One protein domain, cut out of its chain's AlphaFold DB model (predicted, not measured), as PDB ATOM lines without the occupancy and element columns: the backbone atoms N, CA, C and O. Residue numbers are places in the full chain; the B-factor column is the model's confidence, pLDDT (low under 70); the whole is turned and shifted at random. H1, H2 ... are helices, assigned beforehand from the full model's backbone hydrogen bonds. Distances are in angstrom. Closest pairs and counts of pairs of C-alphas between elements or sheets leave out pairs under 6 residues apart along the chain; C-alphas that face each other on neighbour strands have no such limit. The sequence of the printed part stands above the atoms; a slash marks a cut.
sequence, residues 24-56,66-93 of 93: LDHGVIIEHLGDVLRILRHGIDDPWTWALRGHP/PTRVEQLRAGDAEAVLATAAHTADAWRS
ATOM      1  N   LEU A  24      73.918-109.461 -32.018       87.75
ATOM      2  CA  LEU A  24      73.953-109.937 -33.383       87.75
ATOM      3  C   LEU A  24      73.450-108.850 -34.342       87.75
ATOM      4  O   LEU A  24      72.547-108.067 -34.017       87.75
ATOM      5  N   ASP A  25      74.022-108.846 -35.538       85.81
ATOM      6  CA  ASP A  25      73.499-108.198 -36.732       85.81
ATOM      7  C   ASP A  25      73.365-109.252 -37.836       85.81
ATOM      8  O   ASP A  25      74.323-109.953 -38.154       85.81
ATOM      9  N   HIS A  26      72.149-109.455 -38.349       86.25
ATOM     10  CA  HIS A  26      71.846-110.495 -39.347       86.25
ATOM     11  C   HIS A  26      72.373-111.910 -39.000       86.25
ATOM     12  O   HIS A  26      72.721-112.695 -39.880       86.25
ATOM     13  N   GLY A  27      72.419-112.254 -37.705       84.94
ATOM     14  CA  GLY A  27      72.912-113.548 -37.212       84.94
ATOM     15  C   GLY A  27      74.433-113.637 -37.036       84.94
ATOM     16  O   GLY A  27      74.930-114.673 -36.599       84.94
ATOM     17  N   VAL A  28      75.164-112.561 -37.324       88.25
ATOM     18  CA  VAL A  28      76.612-112.438 -37.133       88.25
ATOM     19  C   VAL A  28      76.887-111.606 -35.885       88.25
ATOM     20  O   VAL A  28      76.157-110.665 -35.588       88.25
ATOM     21  N   ILE A  29      77.926-111.955 -35.125       87.81
ATOM     22  CA  ILE A  29      78.354-111.165 -33.965       87.81
ATOM     23  C   ILE A  29      78.782-109.778 -34.442       87.81
ATOM     24  O   ILE A  29      79.558-109.663 -35.390       87.81
ATOM     25  N   ILE A  30      78.287-108.738 -33.774       89.25
ATOM     26  CA  ILE A  30      78.647-107.355 -34.089       89.25
ATOM     27  C   ILE A  30      80.157-107.163 -33.909       89.25
ATOM     28  O   ILE A  30      80.732-107.543 -32.885       89.25
ATOM     29  N   GLU A  31      80.796-106.559 -34.907       89.25
ATOM     30  CA  GLU A  31      82.225-106.261 -34.879       89.25
ATOM     31  C   GLU A  31      82.588-105.397 -33.657       89.25
ATOM     32  O   GLU A  31      81.801-104.568 -33.200       89.25
ATOM     33  N   HIS A  32      83.771-105.625 -33.080       89.81
ATOM     34  CA  HIS A  32      84.275-104.954 -31.870       89.81
ATOM     35  C   HIS A  32      83.463-105.155 -30.579       89.81
ATOM     36  O   HIS A  32      83.890-104.692 -29.517       89.81
ATOM     37  N   LEU A  33      82.349-105.898 -30.599       88.50
ATOM     38  CA  LEU A  33      81.569-106.179 -29.390       88.50
ATOM     39  C   LEU A  33      82.425-106.841 -28.304       88.50
ATOM     40  O   LEU A  33      82.353-106.458 -27.136       88.50
ATOM     41  N   GLY A  34      83.267-107.804 -28.684       88.56
ATOM     42  CA  GLY A  34      84.104-108.501 -27.714       88.56
ATOM     43  C   GLY A  34      85.158-107.612 -27.052       88.56
ATOM     44  O   GLY A  34      85.453-107.773 -25.868       88.56
ATOM     45  N   ASP A  35      85.671-106.613 -27.773       90.25
ATOM     46  CA  ASP A  35      86.593-105.624 -27.211       90.25
ATOM     47  C   ASP A  35      85.901-104.738 -26.178       90.25
ATOM     48  O   ASP A  35      86.445-104.507 -25.097       90.25
ATOM     49  N   VAL A  36      84.671-104.307 -26.470       87.75
ATOM     50  CA  VAL A  36      83.839-103.542 -25.534       87.75
ATOM     51  C   VAL A  36      83.569-104.351 -24.265       87.75
ATOM     52  O   VAL A  36      83.791-103.850 -23.163       87.75
ATOM     53  N   LEU A  37      83.147-105.614 -24.397       87.69
ATOM     54  CA  LEU A  37      82.870-106.494 -23.253       87.69
ATOM     55  C   LEU A  37      84.105-106.710 -22.376       87.69
ATOM     56  O   LEU A  37      84.018-106.639 -21.150       87.69
ATOM     57  N   ARG A  38      85.265-106.925 -23.002       87.69
ATOM     58  CA  ARG A  38      86.544-107.073 -22.303       87.69
ATOM     59  C   ARG A  38      86.906-105.811 -21.521       87.69
ATOM     60  O   ARG A  38      87.295-105.921 -20.362       87.69
ATOM     61  N   ILE A  39      86.754-104.627 -22.118       87.62
ATOM     62  CA  ILE A  39      87.022-103.345 -21.446       87.62
ATOM     63  C   ILE A  39      86.106-103.166 -20.232       87.62
ATOM     64  O   ILE A  39      86.587-102.872 -19.141       87.62
ATOM     65  N   LEU A  40      84.802-103.389 -20.395       84.19
ATOM     66  CA  LEU A  40      83.828-103.208 -19.315       84.19
ATOM     67  C   LEU A  40      84.069-104.161 -18.138       84.19
ATOM     68  O   LEU A  40      83.955-103.738 -16.987       84.19
ATOM     69  N   ARG A  41      84.478-105.409 -18.409       83.62
ATOM     70  CA  ARG A  41      84.811-106.397 -17.369       83.62
ATOM     71  C   ARG A  41      86.010-105.984 -16.509       83.62
ATOM     72  O   ARG A  41      86.096-106.386 -15.354       83.62
ATOM     73  N   HIS A  42      86.922-105.162 -17.034       84.25
ATOM     74  CA  HIS A  42      87.997-104.585 -16.219       84.25
ATOM     75  C   HIS A  42      87.487-103.555 -15.198       84.25
ATOM     76  O   HIS A  42      88.187-103.290 -14.220       84.25
ATOM     77  N   GLY A  43      86.299-102.983 -15.420       81.75
ATOM     78  CA  GLY A  43      85.650-102.053 -14.501       81.75
ATOM     79  C   GLY A  43      84.872-102.752 -13.391       81.75
ATOM     80  O   GLY A  43      85.121-102.513 -12.213       81.75
ATOM     81  N   ILE A  44      83.948-103.635 -13.774       81.69
ATOM     82  CA  ILE A  44      83.128-104.436 -12.858       81.69
ATOM     83  C   ILE A  44      82.854-105.812 -13.467       81.69
ATOM     84  O   ILE A  44      82.577-105.928 -14.661       81.69
ATOM     85  N   ASP A  45      82.884-106.858 -12.643       79.50
ATOM     86  CA  ASP A  45      82.555-108.225 -13.065       79.50
ATOM     87  C   ASP A  45      81.057-108.538 -12.878       79.50
ATOM     88  O   ASP A  45      80.689-109.525 -12.246       79.50
ATOM     89  N   ASP A  46      80.184-107.660 -13.393       82.06
ATOM     90  CA  ASP A  46      78.725-107.849 -13.390       82.06
ATOM     91  C   ASP A  46      78.126-107.734 -14.814       82.06
ATOM     92  O   ASP A  46      77.839-106.632 -15.297       82.06
ATOM     93  N   PRO A  47      77.904-108.869 -15.505       80.12
ATOM     94  CA  PRO A  47      77.345-108.914 -16.859       80.12
ATOM     95  C   PRO A  47      75.959-108.262 -16.995       80.12
ATOM     96  O   PRO A  47      75.623-107.718 -18.054       80.12
ATOM     97  N   TRP A  48      75.151-108.292 -15.931       79.88
ATOM     98  CA  TRP A  48      73.796-107.738 -15.938       79.88
ATOM     99  C   TRP A  48      73.790-106.211 -16.031       79.88
ATOM    100  O   TRP A  48      72.966-105.649 -16.759       79.88
ATOM    101  N   THR A  49      74.748-105.534 -15.392       81.50
ATOM    102  CA  THR A  49      74.921-104.078 -15.506       81.50
ATOM    103  C   THR A  49      75.108-103.626 -16.957       81.50
ATOM    104  O   THR A  49      74.548-102.602 -17.365       81.50
ATOM    105  N   TRP A  50      75.847-104.383 -17.772       74.38
ATOM    106  CA  TRP A  50      76.001-104.056 -19.191       74.38
ATOM    107  C   TRP A  50      74.747-104.378 -20.003       74.38
ATOM    108  O   TRP A  50      74.322-103.555 -20.815       74.38
ATOM    109  N   ALA A  51      74.114-105.529 -19.759       76.19
ATOM    110  CA  ALA A  51      72.900-105.929 -20.470       76.19
ATOM    111  C   ALA A  51      71.796-104.862 -20.405       76.19
ATOM    112  O   ALA A  51      71.154-104.574 -21.415       76.19
ATOM    113  N   LEU A  52      71.622-104.233 -19.239       71.75
ATOM    114  CA  LEU A  52      70.645-103.161 -19.033       71.75
ATOM    115  C   LEU A  52      70.980-101.872 -19.801       71.75
ATOM    116  O   LEU A  52      70.073-101.131 -20.168       71.75
ATOM    117  N   ARG A  53      72.265-101.596 -20.060       68.88
ATOM    118  CA  ARG A  53      72.729-100.383 -20.761       68.88
ATOM    119  C   ARG A  53      72.878-100.567 -22.272       68.88
ATOM    120  O   ARG A  53      72.809 -99.585 -23.008       68.88
ATOM    121  N   GLY A  54      73.099-101.798 -22.729       63.06
ATOM    122  CA  GLY A  54      73.135-102.159 -24.148       63.06
ATOM    123  C   GLY A  54      71.745-102.249 -24.786       63.06
ATOM    124  O   GLY A  54      71.632-102.200 -26.009       63.06
ATOM    125  N   HIS A  55      70.691-102.355 -23.974       58.81
ATOM    126  CA  HIS A  55      69.313-102.367 -24.448       58.81
ATOM    127  C   HIS A  55      68.837-100.944 -24.791       58.81
ATOM    128  O   HIS A  55      69.130-100.006 -24.044       58.81
ATOM    129  N   PRO A  56      68.053-100.751 -25.867       53.75
ATOM    130  CA  PRO A  56      67.370 -99.485 -26.091       53.75
ATOM    131  C   PRO A  56      66.474 -99.174 -24.893       53.75
ATOM    132  O   PRO A  56      65.525 -99.902 -24.591       53.75
ATOM    133  N   PRO A  66      71.330 -93.215 -30.549       63.47
ATOM    134  CA  PRO A  66      71.592 -94.616 -30.836       63.47
ATOM    135  C   PRO A  66      72.234 -95.278 -29.616       63.47
ATOM    136  O   PRO A  66      73.153 -94.733 -28.993       63.47
ATOM    137  N   THR A  67      71.746 -96.463 -29.271       77.06
ATOM    138  CA  THR A  67      72.381 -97.352 -28.301       77.06
ATOM    139  C   THR A  67      73.825 -97.623 -28.708       77.06
ATOM    140  O   THR A  67      74.201 -97.537 -29.877       77.06
ATOM    141  N   ARG A  68      74.660 -98.024 -27.747       80.31
ATOM    142  CA  ARG A  68      76.051 -98.406 -28.038       80.31
ATOM    143  C   ARG A  68      76.140 -99.541 -29.056       80.31
ATOM    144  O   ARG A  68      77.044 -99.558 -29.877       80.31
ATOM    145  N   VAL A  69      75.166-100.444 -29.041       79.69
ATOM    146  CA  VAL A  69      75.034-101.529 -30.017       79.69
ATOM    147  C   VAL A  69      74.729-100.987 -31.415       79.69
ATOM    148  O   VAL A  69      75.336-101.427 -32.385       79.69
ATOM    149  N   GLU A  70      73.821-100.020 -31.541       83.06
ATOM    150  CA  GLU A  70      73.522 -99.377 -32.827       83.06
ATOM    151  C   GLU A  70      74.712 -98.572 -33.357       83.06
ATOM    152  O   GLU A  70      74.976 -98.619 -34.553       83.06
ATOM    153  N   GLN A  71      75.476 -97.912 -32.480       83.81
ATOM    154  CA  GLN A  71      76.734 -97.252 -32.852       83.81
ATOM    155  C   GLN A  71      77.758 -98.258 -33.396       83.81
ATOM    156  O   GLN A  71      78.356 -98.014 -34.440       83.81
ATOM    157  N   LEU A  72      77.912 -99.421 -32.750       85.69
ATOM    158  CA  LEU A  72      78.781-100.485 -33.266       85.69
ATOM    159  C   LEU A  72      78.319-100.985 -34.641       85.69
ATOM    160  O   LEU A  72      79.143-101.128 -35.539       85.69
ATOM    161  N   ARG A  73      77.009-101.192 -34.843       85.62
ATOM    162  CA  ARG A  73      76.462-101.576 -36.160       85.62
ATOM    163  C   ARG A  73      76.685-100.509 -37.233       85.62
ATOM    164  O   ARG A  73      76.839-100.850 -38.398       85.62
ATOM    165  N   ALA A  74      76.695 -99.235 -36.847       87.19
ATOM    166  CA  ALA A  74      76.966 -98.118 -37.746       87.19
ATOM    167  C   ALA A  74      78.465 -97.932 -38.064       87.19
ATOM    168  O   ALA A  74      78.800 -97.095 -38.898       87.19
ATOM    169  N   GLY A  75      79.357 -98.705 -37.431       86.44
ATOM    170  CA  GLY A  75      80.807 -98.595 -37.607       86.44
ATOM    171  C   GLY A  75      81.489 -97.580 -36.682       86.44
ATOM    172  O   GLY A  75      82.697 -97.386 -36.787       86.44
ATOM    173  N   ASP A  76      80.770 -96.981 -35.727       87.69
ATOM    174  CA  ASP A  76      81.299 -95.991 -34.772       87.69
ATOM    175  C   ASP A  76      82.032 -96.651 -33.584       87.69
ATOM    176  O   ASP A  76      81.857 -96.292 -32.413       87.69
ATOM    177  N   ALA A  77      82.865 -97.654 -33.864       88.56
ATOM    178  CA  ALA A  77      83.501 -98.477 -32.839       88.56
ATOM    179  C   ALA A  77      84.432 -97.682 -31.915       88.56
ATOM    180  O   ALA A  77      84.433 -97.903 -30.705       88.56
ATOM    181  N   GLU A  78      85.181 -96.719 -32.451       89.19
ATOM    182  CA  GLU A  78      86.128 -95.910 -31.677       89.19
ATOM    183  C   GLU A  78      85.436 -95.140 -30.540       89.19
ATOM    184  O   GLU A  78      85.862 -95.198 -29.383       89.19
ATOM    185  N   ALA A  79      84.309 -94.487 -30.838       84.69
ATOM    186  CA  ALA A  79      83.537 -93.735 -29.852       84.69
ATOM    187  C   ALA A  79      82.931 -94.647 -28.769       84.69
ATOM    188  O   ALA A  79      82.867 -94.278 -27.585       84.69
ATOM    189  N   VAL A  80      82.497 -95.849 -29.158       87.06
ATOM    190  CA  VAL A  80      81.967 -96.853 -28.227       87.06
ATOM    191  C   VAL A  80      83.074 -97.385 -27.316       87.06
ATOM    192  O   VAL A  80      82.869 -97.442 -26.104       87.06
ATOM    193  N   LEU A  81      84.252 -97.700 -27.859       90.19
ATOM    194  CA  LEU A  81      85.411 -98.176 -27.095       90.19
ATOM    195  C   LEU A  81      85.914 -97.121 -26.102       90.19
ATOM    196  O   LEU A  81      86.149 -97.443 -24.936       90.19
ATOM    197  N   ALA A  82      86.007 -95.855 -26.517       87.38
ATOM    198  CA  ALA A  82      86.394 -94.753 -25.635       87.38
ATOM    199  C   ALA A  82      85.404 -94.575 -24.473       87.38
ATOM    200  O   ALA A  82      85.800 -94.407 -23.318       87.38
ATOM    201  N   THR A  83      84.102 -94.680 -24.756       85.31
ATOM    202  CA  THR A  83      83.077 -94.641 -23.703       85.31
ATOM    203  C   THR A  83      83.195 -95.847 -22.772       85.31
ATOM    204  O   THR A  83      83.069 -95.691 -21.557       85.31
ATOM    205  N   ALA A  84      83.417 -97.044 -23.317       86.50
ATOM    206  CA  ALA A  84      83.566 -98.258 -22.524       86.50
ATOM    207  C   ALA A  84      84.736 -98.129 -21.543       86.50
ATOM    208  O   ALA A  84      84.574 -98.458 -20.372       86.50
ATOM    209  N   ALA A  85      85.867 -97.573 -21.988       87.56
ATOM    210  CA  ALA A  85      87.022 -97.313 -21.130       87.56
ATOM    211  C   ALA A  85      86.684 -96.319 -20.011       87.56
ATOM    212  O   ALA A  85      86.896 -96.621 -18.841       87.56
ATOM    213  N   HIS A  86      86.058 -95.188 -20.351       85.12
ATOM    214  CA  HIS A  86      85.635 -94.200 -19.355       85.12
ATOM    215  C   HIS A  86      84.648 -94.782 -18.328       85.12
ATOM    216  O   HIS A  86      84.738 -94.507 -17.135       85.12
ATOM    217  N   THR A  87      83.717 -95.617 -18.791       83.38
ATOM    218  CA  THR A  87      82.744 -96.309 -17.937       83.38
ATOM    219  C   THR A  87      83.437 -97.299 -17.008       83.38
ATOM    220  O   THR A  87      83.131 -97.337 -15.821       83.38
ATOM    221  N   ALA A  88      84.381 -98.080 -17.538       85.31
ATOM    222  CA  ALA A  88      85.141 -99.039 -16.756       85.31
ATOM    223  C   ALA A  88      85.963 -98.339 -15.667       85.31
ATOM    224  O   ALA A  88      85.924 -98.771 -14.520       85.31
ATOM    225  N   ASP A  89      86.629 -97.227 -15.986       85.56
ATOM    226  CA  ASP A  89      87.367 -96.429 -15.001       85.56
ATOM    227  C   ASP A  89      86.449 -95.879 -13.904       85.56
ATOM    228  O   ASP A  89      86.781 -95.979 -12.724       85.56
ATOM    229  N   ALA A  90      85.269 -95.370 -14.273       83.31
ATOM    230  CA  ALA A  90      84.279 -94.869 -13.320       83.31
ATOM    231  C   ALA A  90      83.705 -95.958 -12.395       83.31
ATOM    232  O   ALA A  90      83.236 -95.648 -11.307       83.31
ATOM    233  N   TRP A  91      83.714 -97.227 -12.809       81.19
ATOM    234  CA  TRP A  91      83.293 -98.344 -11.955       81.19
ATOM    235  C   TRP A  91      84.381 -98.827 -10.996       81.19
ATOM    236  O   TRP A  91      84.061 -99.469  -9.999       81.19
ATOM    237  N   ARG A  92      85.655 -98.527 -11.276       79.88
ATOM    238  CA  ARG A  92      86.779 -98.901 -10.400       79.88
ATOM    239  C   ARG A  92      86.991 -97.941  -9.229       79.88
ATOM    240  O   ARG A  92      87.753 -98.288  -8.328       79.88
ATOM    241  N   SER A  93      86.399 -96.747  -9.277       64.38
ATOM    242  CA  SER A  93      86.485 -95.701  -8.245       64.38
ATOM    243  C   SER A  93      85.367 -95.808  -7.220       64.38
ATOM    244  O   SER A  93      85.674 -95.672  -6.017       64.38
TER     245      SER A  93
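Overview. This is residues 24 to 56 and 66 to 93 of the 93 residues of an uncharacterized protein of Microbacterium sp. SLBN-1 (UniProt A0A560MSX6). Two helices, H1 and the longer H4, lie side by side; short H3 folds back beside the first turn of H4, and H2 sits slanted and loosely near H1 and H3. The printed part has 61 residues with four named helices, H1, H2, H3, H4 in chain order, and no named strand: all helix, compact, radius of gyration of the C-alphas 11.2 A, spans 36 by 22 by 18 A.

Along the chain. Residues 24 to 25 pair briefly, antiparallel, with 28 to 29. Find C-alpha 33 at (81.569, -106.179, -29.390); H1 runs from there to 41, 12.5 A. H2 is residues 47 to 54, 10.8 A, and H3 68 to 73, 8.7 A. H4, residues 77 to 92, runs 22.7 A to C-alpha 92 at (86.779, -98.901, -10.400).

Arrangement. Look at the C-alphas of Leu 40 and Ala 88, 5.1 A apart, the closest where H1 and H4 touch, the same way at a shallow tilt of 15 degrees. H3 and H4, a helical hairpin, touch through residues 77 to 80 of H4 alone, closest at C-alphas 68 and 80, 6.1 A. H2 is close to but not clearly touching H1, C-alphas 40 and 50 closest at 7.9 A, and apart from H4. Every O i to N i+4 pair is within hydrogen-bond range in H1, H3 and H4; in H2, 3 of 4.

Size, cuts and confidence. C-alphas 26 and 93 are farthest apart, 37.4 A. Residues 57 to 65 are not printed; C-alphas 56 and 66 stand 8.0 A apart across the cut. The links H1 to H2 and H3 to H4 are tight. Look for pLDDT under 70 at residues 53 to 56, 66 and 93.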